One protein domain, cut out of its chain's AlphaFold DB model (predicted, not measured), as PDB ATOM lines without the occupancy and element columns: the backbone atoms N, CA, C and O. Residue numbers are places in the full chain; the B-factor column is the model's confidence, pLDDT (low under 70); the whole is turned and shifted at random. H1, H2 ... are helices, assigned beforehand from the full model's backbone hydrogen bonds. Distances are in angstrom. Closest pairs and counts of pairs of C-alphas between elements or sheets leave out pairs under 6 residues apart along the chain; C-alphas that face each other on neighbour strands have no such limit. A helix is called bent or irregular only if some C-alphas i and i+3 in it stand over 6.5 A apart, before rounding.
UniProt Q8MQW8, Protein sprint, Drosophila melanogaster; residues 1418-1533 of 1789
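Overview. This is residues 1418 to 1533 of the 1789 residues of the protein "Protein sprint" of Drosophila melanogaster (UniProt Q8MQW8). This is an elongated, loose body of helices: H2 and H3 run side by side in opposite directions, and the bent helix H5 packs on them, its first arm H5a crossing both and its second arm H5b packing on the beginning of H3. Toward the other end of the long axis H1 and H4 make an antiparallel pair, with H1 packing on the first half of H5a. The printed part has 116 residues with five named helices, H1 to H5 in order, and no named strand; the class is all helix. The radius of gyration of the C-alphas is 16.6 A, and the spans are 57 by 33 by 19 A.

Arrangement. H1, residues 1418 to 1429, and H4, residues 1482 to 1490, touch at a shallow tilt of 12 degrees, opposite ways; their closest C-alphas, of Pro 1418 and Ala 1489, are 4.8 A apart. H2, residues 1436 to 1449, and H3, residues 1456 to 1476, are close but not clearly touching, at a shallow tilt of 2 degrees, opposite ways, with the closest C-alphas, of Phe 1437 and Met 1470, 7.5 A apart. H5, residues 1501 to 1529, was assigned as one helix by its hydrogen bonds but is bent: C-alphas 1516 and 1519 are 7.4 A apart, and its arms H5a, residues 1501 to 1516, and H5b, residues 1519 to 1529, are about perpendicular at 74 degrees. H5a has a kink of 30 degrees near residue 1510. H2, H3 and H5a form an up-and-down bundle, each running against the one before. H5a touches H1 with residues 1501 to 1508 alone, closest at the C-alphas of Arg 1423 and Met 1504, 6.8 A. H5a touches H3, at the C-alphas of Met 1467 and Met 1509, 5.9 A, and H2, at those of Ile 1445 and Val 1513, 6.9 A. H5b touches H3, closest at the C-alphas of Pro 1456 and Phe 1525, 5.9 A. H4 and H5a are apart. Every O i to N i+4 pair is within hydrogen-bond range in H2, H3, H4 and H5b; in H1 it is 7 of 8 and in H5a 10 of 12.

Along the chain. H1 begins at C-alpha 1418, (14.380, 17.028, 45.108). H2 is 19.9 A long and H3 30.0 A. H5a is 22.5 A long, and H5b, 15.3 A, ends at C-alpha 1529, (-12.671, -3.560, 17.637).

Size, cuts and confidence. The C-alphas farthest apart, of Ser 1495 and Glu 1533, are 56.7 A apart. The printed part has no cut, and no link is long. The mean pLDDT of the printed part is 90.2, and no printed residue is under 70.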
ATOM      1  N   PRO A1418      15.069  15.743  44.954       72.46
ATOM      2  CA  PRO A1418      14.380  17.028  45.108       72.46
ATOM      3  C   PRO A1418      13.023  17.085  44.382       72.46
ATOM      4  O   PRO A1418      12.150  17.845  44.784       72.46
ATOM      5  N   GLY A1419      12.809  16.255  43.354       79.30
ATOM      6  CA  GLY A1419      11.513  16.123  42.681       79.30
ATOM      7  C   GLY A1419      10.455  15.325  43.456       79.30
ATOM      8  O   GLY A1419       9.273  15.450  43.150       79.30
ATOM      9  N   ASP A1420      10.825  14.519  44.455       83.53
ATOM     10  CA  ASP A1420       9.865  13.627  45.118       83.53
ATOM     11  C   ASP A1420       8.949  14.366  46.095       83.53
ATOM     12  O   ASP A1420       7.768  14.025  46.180       83.53
ATOM     13  N   SER A1421       9.433  15.417  46.769       84.70
ATOM     14  CA  SER A1421       8.567  16.263  47.603       84.70
ATOM     15  C   SER A1421       7.571  17.053  46.751       84.70
ATOM     16  O   SER A1421       6.396  17.128  47.101       84.70
ATOM     17  N   LEU A1422       7.985  17.531  45.572       88.04
ATOM     18  CA  LEU A1422       7.092  18.188  44.616       88.04
ATOM     19  C   LEU A1422       6.087  17.203  43.981       88.04
ATOM     20  O   LEU A1422       4.912  17.545  43.822       88.04
ATOM     21  N   ARG A1423       6.497  15.958  43.683       89.96
ATOM     22  CA  ARG A1423       5.582  14.889  43.238       89.96
ATOM     23  C   ARG A1423       4.549  14.567  44.321       89.96
ATOM     24  O   ARG A1423       3.356  14.531  44.028       89.96
ATOM     25  N   ALA A1424       4.995  14.384  45.564       90.01
ATOM     26  CA  ALA A1424       4.127  14.127  46.711       90.01
ATOM     27  C   ALA A1424       3.162  15.294  46.973       90.01
ATOM     28  O   ALA A1424       1.978  15.057  47.183       90.01
ATOM     29  N   TYR A1425       3.628  16.544  46.874       90.01
ATOM     30  CA  TYR A1425       2.777  17.725  47.017       90.01
ATOM     31  C   TYR A1425       1.733  17.840  45.895       90.01
ATOM     32  O   TYR A1425       0.579  18.166  46.158       90.01
ATOM     33  N   THR A1426       2.084  17.486  44.654       92.74
ATOM     34  CA  THR A1426       1.116  17.443  43.539       92.74
ATOM     35  C   THR A1426       0.060  16.349  43.758       92.74
ATOM     36  O   THR A1426      -1.126  16.571  43.530       92.74
ATOM     37  N   LEU A1427       0.461  15.180  44.268       92.96
ATOM     38  CA  LEU A1427      -0.469  14.115  44.667       92.96
ATOM     39  C   LEU A1427      -1.306  14.485  45.904       92.96
ATOM     40  O   LEU A1427      -2.409  13.966  46.058       92.96
ATOM     41  N   GLN A1428      -0.813  15.369  46.777       91.50
ATOM     42  CA  GLN A1428      -1.564  15.907  47.913       91.50
ATOM     43  C   GLN A1428      -2.601  16.943  47.462       91.50
ATOM     44  O   GLN A1428      -3.735  16.875  47.922       91.50
ATOM     45  N   LEU A1429      -2.256  17.839  46.525       91.39
ATOM     46  CA  LEU A1429      -3.217  18.745  45.883       91.39
ATOM     47  C   LEU A1429      -4.386  17.960  45.270       91.39
ATOM     48  O   LEU A1429      -5.531  18.330  45.483       91.39
ATOM     49  N   ALA A1430      -4.118  16.835  44.595       90.78
ATOM     50  CA  ALA A1430      -5.159  15.965  44.032       90.78
ATOM     51  C   ALA A1430      -6.082  15.295  45.072       90.78
ATOM     52  O   ALA A1430      -7.157  14.825  44.711       90.78
ATOM     53  N   GLN A1431      -5.660  15.197  46.337       89.58
ATOM     54  CA  GLN A1431      -6.447  14.600  47.425       89.58
ATOM     55  C   GLN A1431      -7.292  15.632  48.184       89.58
ATOM     56  O   GLN A1431      -8.141  15.243  48.987       89.58
ATOM     57  N   ASP A1432      -7.062  16.925  47.955       89.40
ATOM     58  CA  ASP A1432      -7.790  18.018  48.589       89.40
ATOM     59  C   ASP A1432      -8.978  18.444  47.703       89.40
ATOM     60  O   ASP A1432      -8.775  19.137  46.707       89.40
ATOM     61  N   PRO A1433     -10.235  18.091  48.040       87.31
ATOM     62  CA  PRO A1433     -11.394  18.431  47.215       87.31
ATOM     63  C   PRO A1433     -11.754  19.927  47.254       87.31
ATOM     64  O   PRO A1433     -12.703  20.340  46.584       87.31
ATOM     65  N   SER A1434     -11.036  20.761  48.023       87.14
ATOM     66  CA  SER A1434     -11.104  22.223  47.898       87.14
ATOM     67  C   SER A1434     -10.282  22.740  46.704       87.14
ATOM     68  O   SER A1434     -10.653  23.757  46.110       87.14
ATOM     69  N   SER A1435      -9.252  21.997  46.280       91.97
ATOM     70  CA  SER A1435      -8.357  22.353  45.177       91.97
ATOM     71  C   SER A1435      -9.076  22.442  43.825       91.97
ATOM     72  O   SER A1435      -9.924  21.617  43.472       91.97
ATOM     73  N   THR A1436      -8.689  23.440  43.031       92.00
ATOM     74  CA  THR A1436      -9.128  23.609  41.640       92.00
ATOM     75  C   THR A1436      -8.553  22.503  40.756       92.00
ATOM     76  O   THR A1436      -9.290  21.913  39.966       92.00
ATOM     77  N   PHE A1437      -7.274  22.163  40.923       94.44
ATOM     78  CA  PHE A1437      -6.612  21.032  40.275       94.44
ATOM     79  C   PHE A1437      -7.321  19.698  40.562       94.44
ATOM     80  O   PHE A1437      -7.662  18.987  39.613       94.44
ATOM     81  N   ALA A1438      -7.630  19.387  41.829       94.19
ATOM     82  CA  ALA A1438      -8.376  18.171  42.179       94.19
ATOM     83  C   ALA A1438      -9.756  18.131  41.512       94.19
ATOM     84  O   ALA A1438     -10.080  17.175  40.806       94.19
ATOM     85  N   ARG A1439     -10.546  19.203  41.659       94.14
ATOM     86  CA  ARG A1439     -11.919  19.260  41.141       94.14
ATOM     87  C   ARG A1439     -11.984  19.185  39.616       94.14
ATOM     88  O   ARG A1439     -12.898  18.572  39.077       94.14
ATOM     89  N   ASN A1440     -11.010  19.756  38.905       95.48
ATOM     90  CA  ASN A1440     -10.915  19.595  37.451       95.48
ATOM     91  C   ASN A1440     -10.586  18.149  37.048       95.48
ATOM     92  O   ASN A1440     -11.116  17.674  36.047       95.48
ATOM     93  N   ILE A1441      -9.744  17.443  37.810       96.06
ATOM     94  CA  ILE A1441      -9.432  16.026  37.567       96.06
ATOM     95  C   ILE A1441     -10.658  15.146  37.835       96.06
ATOM     96  O   ILE A1441     -11.007  14.335  36.978       96.06
ATOM     97  N   GLU A1442     -11.346  15.329  38.965       95.52
ATOM     98  CA  GLU A1442     -12.575  14.588  39.288       95.52
ATOM     99  C   GLU A1442     -13.663  14.831  38.228       95.52
ATOM    100  O   GLU A1442     -14.171  13.869  37.646       95.52
ATOM    101  N   ASN A1443     -13.937  16.096  37.878       95.18
ATOM    102  CA  ASN A1443     -14.888  16.450  36.821       95.18
ATOM    103  C   ASN A1443     -14.513  15.816  35.471       95.18
ATOM    104  O   ASN A1443     -15.368  15.224  34.820       95.18
ATOM    105  N   PHE A1444     -13.244  15.891  35.052       96.99
ATOM    106  CA  PHE A1444     -12.804  15.298  33.786       96.99
ATOM    107  C   PHE A1444     -12.981  13.771  33.766       96.99
ATOM    108  O   PHE A1444     -13.403  13.215  32.750       96.99
ATOM    109  N   ILE A1445     -12.704  13.083  34.879       96.02
ATOM    110  CA  ILE A1445     -12.881  11.628  34.987       96.02
ATOM    111  C   ILE A1445     -14.366  11.252  34.915       96.02
ATOM    112  O   ILE A1445     -14.704  10.331  34.169       96.02
ATOM    113  N   CYS A1446     -15.244  11.954  35.639       94.30
ATOM    114  CA  CYS A1446     -16.690  11.711  35.600       94.30
ATOM    115  C   CYS A1446     -17.260  11.998  34.205       94.30
ATOM    116  O   CYS A1446     -17.791  11.090  33.569       94.30
ATOM    117  N   CYS A1447     -17.031  13.196  33.657       94.20
ATOM    118  CA  CYS A1447     -17.511  13.565  32.325       94.20
ATOM    119  C   CYS A1447     -16.969  12.653  31.214       94.20
ATOM    120  O   CYS A1447     -17.686  12.399  30.249       94.20
ATOM    121  N   THR A1448     -15.746  12.117  31.335       94.74
ATOM    122  CA  THR A1448     -15.237  11.116  30.380       94.74
ATOM    123  C   THR A1448     -15.992   9.792  30.512       94.74
ATOM    124  O   THR A1448     -16.462   9.268  29.506       94.74
ATOM    125  N   LYS A1449     -16.169   9.272  31.739       92.80
ATOM    126  CA  LYS A1449     -16.870   7.998  32.001       92.80
ATOM    127  C   LYS A1449     -18.358   8.028  31.646       92.80
ATOM    128  O   LYS A1449     -18.903   7.002  31.250       92.80
ATOM    129  N   GLU A1450     -18.993   9.184  31.800       90.90
ATOM    130  CA  GLU A1450     -20.394   9.447  31.452       90.90
ATOM    131  C   GLU A1450     -20.580   9.830  29.972       90.90
ATOM    132  O   GLU A1450     -21.711   9.880  29.478       90.90
ATOM    133  N   SER A1451     -19.488  10.101  29.246       90.68
ATOM    134  CA  SER A1451     -19.558  10.445  27.828       90.68
ATOM    135  C   SER A1451     -20.098   9.279  26.998       90.68
ATOM    136  O   SER A1451     -19.877   8.104  27.287       90.68
ATOM    137  N   ARG A1452     -20.794   9.615  25.909       88.54
ATOM    138  CA  ARG A1452     -21.258   8.642  24.909       88.54
ATOM    139  C   ARG A1452     -20.262   8.471  23.758       88.54
ATOM    140  O   ARG A1452     -20.655   8.025  22.683       88.54
ATOM    141  N   GLU A1453     -19.006   8.876  23.953       90.10
ATOM    142  CA  GLU A1453     -17.985   8.786  22.915       90.10
ATOM    143  C   GLU A1453     -17.548   7.327  22.726       90.10
ATOM    144  O   GLU A1453     -17.194   6.630  23.675       90.10
ATOM    145  N   ALA A1454     -17.595   6.858  21.482       85.53
ATOM    146  CA  ALA A1454     -17.349   5.471  21.103       85.53
ATOM    147  C   ALA A1454     -16.087   5.298  20.238       85.53
ATOM    148  O   ALA A1454     -15.733   4.162  19.906       85.53
ATOM    149  N   ALA A1455     -15.420   6.396  19.864       88.24
ATOM    150  CA  ALA A1455     -14.138   6.410  19.175       88.24
ATOM    151  C   ALA A1455     -12.980   6.540  20.192       88.24
ATOM    152  O   ALA A1455     -12.729   7.638  20.702       88.24
ATOM    153  N   PRO A1456     -12.198   5.472  20.464       91.26
ATOM    154  CA  PRO A1456     -11.128   5.516  21.471       91.26
ATOM    155  C   PRO A1456     -10.042   6.550  21.130       91.26
ATOM    156  O   PRO A1456      -9.428   7.126  22.024       91.26
ATOM    157  N   GLN A1457      -9.854   6.845  19.841       90.60
ATOM    158  CA  GLN A1457      -8.939   7.876  19.343       90.60
ATOM    159  C   GLN A1457      -9.308   9.285  19.842       90.60
ATOM    160  O   GLN A1457      -8.423  10.055  20.216       90.60
ATOM    161  N   VAL A1458     -10.604   9.615  19.893       91.30
ATOM    162  CA  VAL A1458     -11.100  10.912  20.386       91.30
ATOM    163  C   VAL A1458     -10.900  11.001  21.897       91.30
ATOM    164  O   VAL A1458     -10.338  11.980  22.385       91.30
ATOM    165  N   VAL A1459     -11.255   9.941  22.633       94.70
ATOM    166  CA  VAL A1459     -11.062   9.869  24.092       94.70
ATOM    167  C   VAL A1459      -9.583  10.012  24.467       94.70
ATOM    168  O   VAL A1459      -9.247  10.847  25.306       94.70
ATOM    169  N   MET A1460      -8.672   9.289  23.802       94.51
ATOM    170  CA  MET A1460      -7.227   9.432  24.034       94.51
ATOM    171  C   MET A1460      -6.713  10.836  23.698       94.51
ATOM    172  O   MET A1460      -5.914  11.381  24.464       94.51
ATOM    173  N   ARG A1461      -7.183  11.455  22.600       91.11
ATOM    174  CA  ARG A1461      -6.815  12.839  22.259       91.11
ATOM    175  C   ARG A1461      -7.237  13.798  23.369       91.11
ATOM    176  O   ARG A1461      -6.413  14.589  23.822       91.11
ATOM    177  N   ASN A1462      -8.471  13.674  23.851       93.32
ATOM    178  CA  ASN A1462      -9.024  14.519  24.906       93.32
ATOM    179  C   ASN A1462      -8.282  14.310  26.240       93.32
ATOM    180  O   ASN A1462      -7.912  15.288  26.884       93.32
ATOM    181  N   MET A1463      -7.952  13.064  26.610       95.82
ATOM    182  CA  MET A1463      -7.101  12.754  27.771       95.82
ATOM    183  C   MET A1463      -5.709  13.391  27.650       95.82
ATOM    184  O   MET A1463      -5.250  14.060  28.576       95.82
ATOM    185  N   ARG A1464      -5.030  13.237  26.505       94.20
ATOM    186  CA  ARG A1464      -3.703  13.830  26.255       94.20
ATOM    187  C   ARG A1464      -3.762  15.365  26.252       94.20
ATOM    188  O   ARG A1464      -2.845  15.994  26.785       94.20
ATOM    189  N   GLN A1465      -4.823  15.970  25.715       93.63
ATOM    190  CA  GLN A1465      -5.058  17.418  25.761       93.63
ATOM    191  C   GLN A1465      -5.282  17.907  27.201       93.63
ATOM    192  O   GLN A1465      -4.570  18.811  27.634       93.63
ATOM    193  N   PHE A1466      -6.171  17.266  27.969       96.83
ATOM    194  CA  PHE A1466      -6.443  17.609  29.369       96.83
ATOM    195  C   PHE A1466      -5.186  17.511  30.244       96.83
ATOM    196  O   PHE A1466      -4.830  18.479  30.913       96.83
ATOM    197  N   MET A1467      -4.451  16.393  30.176       95.54
ATOM    198  CA  MET A1467      -3.189  16.235  30.913       95.54
ATOM    199  C   MET A1467      -2.176  17.325  30.534       95.54
ATOM    200  O   MET A1467      -1.568  17.936  31.411       95.54
ATOM    201  N   SER A1468      -2.024  17.630  29.241       93.24
ATOM    202  CA  SER A1468      -1.095  18.674  28.777       93.24
ATOM    203  C   SER A1468      -1.499  20.072  29.264       93.24
ATOM    204  O   SER A1468      -0.633  20.847  29.683       93.24
ATOM    205  N   GLY A1469      -2.799  20.383  29.257       94.45
ATOM    206  CA  GLY A1469      -3.355  21.622  29.799       94.45
ATOM    207  C   GLY A1469      -3.141  21.743  31.307       94.45
ATOM    208  O   GLY A1469      -2.648  22.767  31.774       94.45
ATOM    209  N   MET A1470      -3.406  20.677  32.065       94.90
ATOM    210  CA  MET A1470      -3.302  20.686  33.524       94.90
ATOM    211  C   MET A1470      -1.852  20.800  34.025       94.90
ATOM    212  O   MET A1470      -1.583  21.535  34.976       94.90
ATOM    213  N   LYS A1471      -0.880  20.181  33.334       93.25
ATOM    214  CA  LYS A1471       0.548  20.454  33.593       93.25
ATOM    215  C   LYS A1471       0.901  21.919  33.329       93.25
ATOM    216  O   LYS A1471       1.596  22.532  34.132       93.25
ATOM    217  N   ASN A1472       0.413  22.491  32.224       92.91
ATOM    218  CA  ASN A1472       0.647  23.900  31.895       92.91
ATOM    219  C   ASN A1472       0.022  24.847  32.931       92.91
ATOM    220  O   ASN A1472       0.643  25.852  33.262       92.91
ATOM    221  N   TYR A1473      -1.158  24.519  33.466       94.62
ATOM    222  CA  TYR A1473      -1.800  25.264  34.549       94.62
ATOM    223  C   TYR A1473      -0.913  25.304  35.805       94.62
ATOM    224  O   TYR A1473      -0.520  26.390  36.241       94.62
ATOM    225  N   LEU A1474      -0.494  24.136  36.312       93.15
ATOM    226  CA  LEU A1474       0.394  24.043  37.478       93.15
ATOM    227  C   LEU A1474       1.747  24.743  37.264       93.15
ATOM    228  O   LEU A1474       2.269  25.354  38.190       93.15
ATOM    229  N   VAL A1475       2.324  24.684  36.061       90.44
ATOM    230  CA  VAL A1475       3.627  25.313  35.770       90.44
ATOM    231  C   VAL A1475       3.533  26.838  35.611       90.44
ATOM    232  O   VAL A1475       4.491  27.529  35.957       90.44
ATOM    233  N   LYS A1476       2.416  27.373  35.093       88.34
ATOM    234  CA  LYS A1476       2.249  28.817  34.813       88.34
ATOM    235  C   LYS A1476       1.648  29.618  35.966       88.34
ATOM    236  O   LYS A1476       2.006  30.780  36.126       88.34
ATOM    237  N   HIS A1477       0.713  29.027  36.705       87.22
ATOM    238  CA  HIS A1477      -0.017  29.699  37.786       87.22
ATOM    239  C   HIS A1477       0.341  29.128  39.163       87.22
ATOM    240  O   HIS A1477       0.334  29.857  40.155       87.22
ATOM    241  N   GLY A1478       0.650  27.827  39.212       83.72
ATOM    242  CA  GLY A1478       0.744  27.068  40.453       83.72
ATOM    243  C   GLY A1478      -0.605  26.938  41.159       83.72
ATOM    244  O   GLY A1478      -1.596  27.568  40.800       83.72
ATOM    245  N   GLU A1479      -0.637  26.120  42.208       86.06
ATOM    246  CA  GLU A1479      -1.754  26.105  43.148       86.06
ATOM    247  C   GLU A1479      -1.236  25.915  44.579       86.06
ATOM    248  O   GLU A1479      -0.260  25.195  44.816       86.06
ATOM    249  N   GLY A1480      -1.849  26.612  45.539       85.20
ATOM    250  CA  GLY A1480      -1.423  26.605  46.938       85.20
ATOM    251  C   GLY A1480       0.063  26.951  47.099       85.20
ATOM    252  O   GLY A1480       0.504  28.054  46.784       85.20
ATOM    253  N   LYS A1481       0.848  25.992  47.599       86.32
ATOM    254  CA  LYS A1481       2.294  26.126  47.834       86.32
ATOM    255  C   LYS A1481       3.154  25.563  46.696       86.32
ATOM    256  O   LYS A1481       4.365  25.481  46.867       86.32
ATOM    257  N   PHE A1482       2.583  25.203  45.540       90.13
ATOM    258  CA  PHE A1482       3.306  24.509  44.462       90.13
ATOM    259  C   PHE A1482       4.582  25.242  44.019       90.13
ATOM    260  O   PHE A1482       5.645  24.631  43.954       90.13
ATOM    261  N   HIS A1483       4.516  26.561  43.800       89.83
ATOM    262  CA  HIS A1483       5.705  27.350  43.452       89.83
ATOM    263  C   HIS A1483       6.734  27.438  44.593       89.83
ATOM    264  O   HIS A1483       7.928  27.480  44.315       89.83
ATOM    265  N   ALA A1484       6.310  27.410  45.861       86.22
ATOM    266  CA  ALA A1484       7.224  27.422  47.006       86.22
ATOM    267  C   ALA A1484       7.915  26.061  47.212       86.22
ATOM    268  O   ALA A1484       9.109  26.022  47.502       86.22
ATOM    269  N   GLU A1485       7.204  24.948  47.010       86.41
ATOM    270  CA  GLU A1485       7.803  23.607  47.032       86.41
ATOM    271  C   GLU A1485       8.719  23.395  45.815       86.41
ATOM    272  O   GLU A1485       9.795  22.822  45.954       86.41
ATOM    273  N   LEU A1486       8.364  23.938  44.644       87.46
ATOM    274  CA  LEU A1486       9.238  23.966  43.467       87.46
ATOM    275  C   LEU A1486      10.512  24.781  43.722       87.46
ATOM    276  O   LEU A1486      11.597  24.316  43.380       87.46
ATOM    277  N   GLU A1487      10.423  25.963  44.330       86.12
ATOM    278  CA  GLU A1487      11.622  26.754  44.633       86.12
ATOM    279  C   GLU A1487      12.466  26.107  45.744       86.12
ATOM    280  O   GLU A1487      13.693  26.123  45.684       86.12
ATOM    281  N   THR A1488      11.829  25.415  46.691       86.48
ATOM    282  CA  THR A1488      12.516  24.580  47.691       86.48
ATOM    283  C   THR A1488      13.213  23.376  47.043       86.48
ATOM    284  O   THR A1488      14.331  23.028  47.423       86.48
ATOM    285  N   ALA A1489      12.600  22.751  46.033       84.72
ATOM    286  CA  ALA A1489      13.215  21.694  45.236       84.72
ATOM    287  C   ALA A1489      14.383  22.225  44.385       84.72
ATOM    288  O   ALA A1489      15.419  21.568  44.310       84.72
ATOM    289  N   ARG A1490      14.258  23.429  43.803       85.25
ATOM    290  CA  ARG A1490      15.332  24.118  43.063       85.25
ATOM    291  C   ARG A1490      16.520  24.458  43.955       85.25
ATOM    292  O   ARG A1490      17.644  24.147  43.589       85.25
ATOM    293  N   ALA A1491      16.280  24.999  45.149       83.91
ATOM    294  CA  ALA A1491      17.323  25.304  46.133       83.91
ATOM    295  C   ALA A1491      18.052  24.056  46.685       83.91
ATOM    296  O   ALA A1491      19.065  24.191  47.369       83.91
ATOM    297  N   ARG A1492      17.547  22.845  46.401       84.43
ATOM    298  CA  ARG A1492      18.184  21.553  46.714       84.43
ATOM    299  C   ARG A1492      18.933  20.928  45.525       84.43
ATOM    300  O   ARG A1492      19.545  19.877  45.710       84.43
ATOM    301  N   LEU A1493      18.872  21.519  44.329       81.85
ATOM    302  CA  LEU A1493      19.675  21.097  43.177       81.85
ATOM    303  C   LEU A1493      21.096  21.653  43.300       81.85
ATOM    304  O   LEU A1493      21.298  22.785  43.741       81.85
ATOM    305  N   LYS A1494      22.083  20.876  42.851       79.44
ATOM    306  CA  LYS A1494      23.422  21.405  42.568       79.44
ATOM    307  C   LYS A1494      23.430  22.212  41.262       79.44
ATOM    308  O   LYS A1494      22.513  22.104  40.455       79.44
ATOM    309  N   SER A1495      24.504  22.958  41.004       76.58
ATOM    310  CA  SER A1495      24.704  23.710  39.749       76.58
ATOM    311  C   SER A1495      24.773  22.842  38.482       76.58
ATOM    312  O   SER A1495      24.584  23.356  37.384       76.58
ATOM    313  N   ASP A1496      25.063  21.549  38.631       81.91
ATOM    314  CA  ASP A1496      25.106  20.519  37.587       81.91
ATOM    315  C   ASP A1496      23.795  19.712  37.455       81.91
ATOM    316  O   ASP A1496      23.641  18.945  36.506       81.91
ATOM    317  N   GLU A1497      22.824  19.895  38.359       81.66
ATOM    318  CA  GLU A1497      21.547  19.169  38.351       81.66
ATOM    319  C   GLU A1497      20.380  20.061  37.893       81.66
ATOM    320  O   GLU A1497      20.233  21.197  38.338       81.66
ATOM    321  N   PHE A1498      19.462  19.523  37.077       83.42
ATOM    322  CA  PHE A1498      18.174  20.170  36.799       83.42
ATOM    323  C   PHE A1498      16.979  19.245  37.058       83.42
ATOM    324  O   PHE A1498      17.038  18.030  36.862       83.42
ATOM    325  N   LEU A1499      15.857  19.837  37.478       84.42
ATOM    326  CA  LEU A1499      14.599  19.130  37.709       84.42
ATOM    327  C   LEU A1499      13.725  19.160  36.448       84.42
ATOM    328  O   LEU A1499      13.201  20.209  36.073       84.42
ATOM    329  N   ASN A1500      13.516  18.001  35.814       87.25
ATOM    330  CA  ASN A1500      12.578  17.869  34.696       87.25
ATOM    331  C   ASN A1500      11.118  17.855  35.201       87.25
ATOM    332  O   ASN A1500      10.494  16.802  35.356       87.25
ATOM    333  N   LEU A1501      10.593  19.059  35.452       88.84
ATOM    334  CA  LEU A1501       9.195  19.337  35.799       88.84
ATOM    335  C   LEU A1501       8.203  18.627  34.872       88.84
ATOM    336  O   LEU A1501       7.244  18.022  35.345       88.84
ATOM    337  N   ASP A1502       8.441  18.689  33.562       88.61
ATOM    338  CA  ASP A1502       7.508  18.209  32.544       88.61
ATOM    339  C   ASP A1502       7.321  16.688  32.601       88.61
ATOM    340  O   ASP A1502       6.190  16.206  32.501       88.61
ATOM    341  N   ALA A1503       8.415  15.944  32.807       86.47
ATOM    342  CA  ALA A1503       8.403  14.493  32.982       86.47
ATOM    343  C   ALA A1503       7.835  14.079  34.349       86.47
ATOM    344  O   ALA A1503       7.013  13.166  34.421       86.47
ATOM    345  N   MET A1504       8.221  14.771  35.427       88.76
ATOM    346  CA  MET A1504       7.721  14.500  36.779       88.76
ATOM    347  C   MET A1504       6.200  14.704  36.870       88.76
ATOM    348  O   MET A1504       5.495  13.839  37.392       88.76
ATOM    349  N   LEU A1505       5.684  15.813  36.329       92.00
ATOM    350  CA  LEU A1505       4.247  16.079  36.271       92.00
ATOM    351  C   LEU A1505       3.525  15.122  35.310       92.00
ATOM    352  O   LEU A1505       2.401  14.736  35.606       92.00
ATOM    353  N   GLU A1506       4.150  14.674  34.213       91.05
ATOM    354  CA  GLU A1506       3.577  13.634  33.336       91.05
ATOM    355  C   GLU A1506       3.328  12.323  34.097       91.05
ATOM    356  O   GLU A1506       2.255  11.737  33.975       91.05
ATOM    357  N   THR A1507       4.272  11.891  34.944       90.09
ATOM    358  CA  THR A1507       4.077  10.705  35.797       90.09
ATOM    359  C   THR A1507       2.867  10.869  36.722       90.09
ATOM    360  O   THR A1507       2.081   9.934  36.868       90.09
ATOM    361  N   VAL A1508       2.678  12.058  37.307       93.78
ATOM    362  CA  VAL A1508       1.519  12.351  38.169       93.78
ATOM    363  C   VAL A1508       0.219  12.394  37.361       93.78
ATOM    364  O   VAL A1508      -0.770  11.806  37.787       93.78
ATOM    365  N   MET A1509       0.208  13.010  36.172       94.71
ATOM    366  CA  MET A1509      -0.986  13.031  35.315       94.71
ATOM    367  C   MET A1509      -1.397  11.617  34.884       94.71
ATOM    368  O   MET A1509      -2.583  11.298  34.905       94.71
ATOM    369  N   HIS A1510      -0.447  10.731  34.563       93.27
ATOM    370  CA  HIS A1510      -0.772   9.331  34.276       93.27
ATOM    371  C   HIS A1510      -1.385   8.613  35.495       93.27
ATOM    372  O   HIS A1510      -2.350   7.868  35.333       93.27
ATOM    373  N   GLN A1511      -0.878   8.855  36.709       93.30
ATOM    374  CA  GLN A1511      -1.427   8.257  37.935       93.30
ATOM    375  C   GLN A1511      -2.831   8.775  38.279       93.30
ATOM    376  O   GLN A1511      -3.663   7.999  38.743       93.30
ATOM    377  N   LEU A1512      -3.109  10.059  38.034       94.88
ATOM    378  CA  LEU A1512      -4.388  10.688  38.373       94.88
ATOM    379  C   LEU A1512      -5.456  10.557  37.278       94.88
ATOM    380  O   LEU A1512      -6.631  10.458  37.604       94.88
ATOM    381  N   VAL A1513      -5.077  10.547  35.996       95.81
ATOM    382  CA  VAL A1513      -6.020  10.587  34.860       95.81
ATOM    383  C   VAL A1513      -6.049   9.267  34.092       95.81
ATOM    384  O   VAL A1513      -7.122   8.707  33.878       95.81
ATOM    385  N   VAL A1514      -4.891   8.733  33.683       94.14
ATOM    386  CA  VAL A1514      -4.848   7.490  32.885       94.14
ATOM    387  C   VAL A1514      -5.257   6.282  33.724       94.14
ATOM    388  O   VAL A1514      -6.053   5.470  33.262       94.14
ATOM    389  N   LEU A1515      -4.767   6.172  34.962       93.97
ATOM    390  CA  LEU A1515      -5.046   5.023  35.826       93.97
ATOM    391  C   LEU A1515      -6.555   4.844  36.119       93.97
ATOM    392  O   LEU A1515      -7.067   3.754  35.854       93.97
ATOM    393  N   PRO A1516      -7.315   5.877  36.551       93.98
ATOM    394  CA  PRO A1516      -8.759   5.747  36.800       93.98
ATOM    395  C   PRO A1516      -9.630   5.612  35.542       93.98
ATOM    396  O   PRO A1516     -10.804   5.246  35.667       93.98
ATOM    397  N   LEU A1517      -9.093   5.917  34.352       94.73
ATOM    398  CA  LEU A1517      -9.780   5.791  33.058       94.73
ATOM    399  C   LEU A1517      -9.374   4.537  32.258       94.73
ATOM    400  O   LEU A1517     -10.108   4.166  31.345       94.73
ATOM    401  N   ARG A1518      -8.275   3.846  32.614       92.89
ATOM    402  CA  ARG A1518      -7.732   2.649  31.928       92.89
ATOM    403  C   ARG A1518      -8.813   1.634  31.557       92.89
ATOM    404  O   ARG A1518      -8.889   1.214  30.408       92.89
ATOM    405  N   GLU A1519      -9.625   1.220  32.526       90.95
ATOM    406  CA  GLU A1519     -10.622   0.157  32.334       90.95
ATOM    407  C   GLU A1519     -11.774   0.597  31.419       90.95
ATOM    408  O   GLU A1519     -12.199  -0.166  30.554       90.95
ATOM    409  N   HIS A1520     -12.214   1.852  31.536       92.79
ATOM    410  CA  HIS A1520     -13.222   2.445  30.656       92.79
ATOM    411  C   HIS A1520     -12.693   2.590  29.217       92.79
ATOM    412  O   HIS A1520     -13.358   2.168  28.273       92.79
ATOM    413  N   LEU A1521     -11.460   3.084  29.045       94.04
ATOM    414  CA  LEU A1521     -10.814   3.212  27.737       94.04
ATOM    415  C   LEU A1521     -10.573   1.845  27.072       94.04
ATOM    416  O   LEU A1521     -10.839   1.696  25.881       94.04
ATOM    417  N   TYR A1522     -10.125   0.829  27.820       94.13
ATOM    418  CA  TYR A1522     -10.043  -0.542  27.302       94.13
ATOM    419  C   TYR A1522     -11.421  -1.124  26.965       94.13
ATOM    420  O   TYR A1522     -11.529  -1.851  25.981       94.13
ATOM    421  N   GLY A1523     -12.472  -0.776  27.716       92.21
ATOM    422  CA  GLY A1523     -13.858  -1.072  27.352       92.21
ATOM    423  C   GLY A1523     -14.205  -0.520  25.970       92.21
ATOM    424  O   GLY A1523     -14.531  -1.294  25.077       92.21
ATOM    425  N   ILE A1524     -14.016   0.788  25.754       93.36
ATOM    426  CA  ILE A1524     -14.256   1.447  24.455       93.36
ATOM    427  C   ILE A1524     -13.422   0.804  23.337       93.36
ATOM    428  O   ILE A1524     -13.946   0.571  22.250       93.36
ATOM    429  N   PHE A1525     -12.149   0.472  23.582       93.41
ATOM    430  CA  PHE A1525     -11.310  -0.226  22.601       93.41
ATOM    431  C   PHE A1525     -11.857  -1.605  22.215       93.41
ATOM    432  O   PHE A1525     -11.929  -1.907  21.024       93.41
ATOM    433  N   VAL A1526     -12.248  -2.439  23.186       92.28
ATOM    434  CA  VAL A1526     -12.835  -3.759  22.893       92.28
ATOM    435  C   VAL A1526     -14.169  -3.591  22.179       92.28
ATOM    436  O   VAL A1526     -14.360  -4.183  21.124       92.28
ATOM    437  N   ASP A1527     -15.042  -2.713  22.669       90.48
ATOM    438  CA  ASP A1527     -16.364  -2.476  22.089       90.48
ATOM    439  C   ASP A1527     -16.274  -1.843  20.675       90.48
ATOM    440  O   ASP A1527     -17.216  -1.960  19.889       90.48
ATOM    441  N   HIS A1528     -15.161  -1.175  20.329       91.41
ATOM    442  CA  HIS A1528     -14.837  -0.661  18.988       91.41
ATOM    443  C   HIS A1528     -14.318  -1.767  18.058       91.41
ATOM    444  O   HIS A1528     -14.900  -2.000  17.002       91.41
ATOM    445  N   TYR A1529     -13.265  -2.489  18.453       89.51
ATOM    446  CA  TYR A1529     -12.671  -3.560  17.637       89.51
ATOM    447  C   TYR A1529     -13.509  -4.857  17.591       89.51
ATOM    448  O   TYR A1529     -13.254  -5.740  16.774       89.51
ATOM    449  N   GLN A1530     -14.528  -4.978  18.446       89.51
ATOM    450  CA  GLN A1530     -15.607  -5.962  18.328       89.51
ATOM    451  C   GLN A1530     -16.623  -5.559  17.248       89.51
ATOM    452  O   GLN A1530     -17.190  -6.432  16.599       89.51
ATOM    453  N   ARG A1531     -16.838  -4.253  17.025       88.11
ATOM    454  CA  ARG A1531     -17.736  -3.712  15.984       88.11
ATOM    455  C   ARG A1531     -17.149  -3.780  14.573       88.11
ATOM    456  O   ARG A1531     -17.915  -3.781  13.617       88.11
ATOM    457  N   SER A1532     -15.822  -3.823  14.443       85.87
ATOM    458  CA  SER A1532     -15.110  -4.031  13.173       85.87
ATOM    459  C   SER A1532     -14.680  -5.487  12.934       85.87
ATOM    460  O   SER A1532     -13.980  -5.760  11.966       85.87
ATOM    461  N   GLU A1533     -15.057  -6.409  13.827       87.58
ATOM    462  CA  GLU A1533     -14.678  -7.837  13.843       87.58
ATOM    463  C   GLU A1533     -13.159  -8.139  13.930       87.58
ATOM    464  O   GLU A1533     -12.751  -9.297  14.050       87.58
TER     465      GLU A1533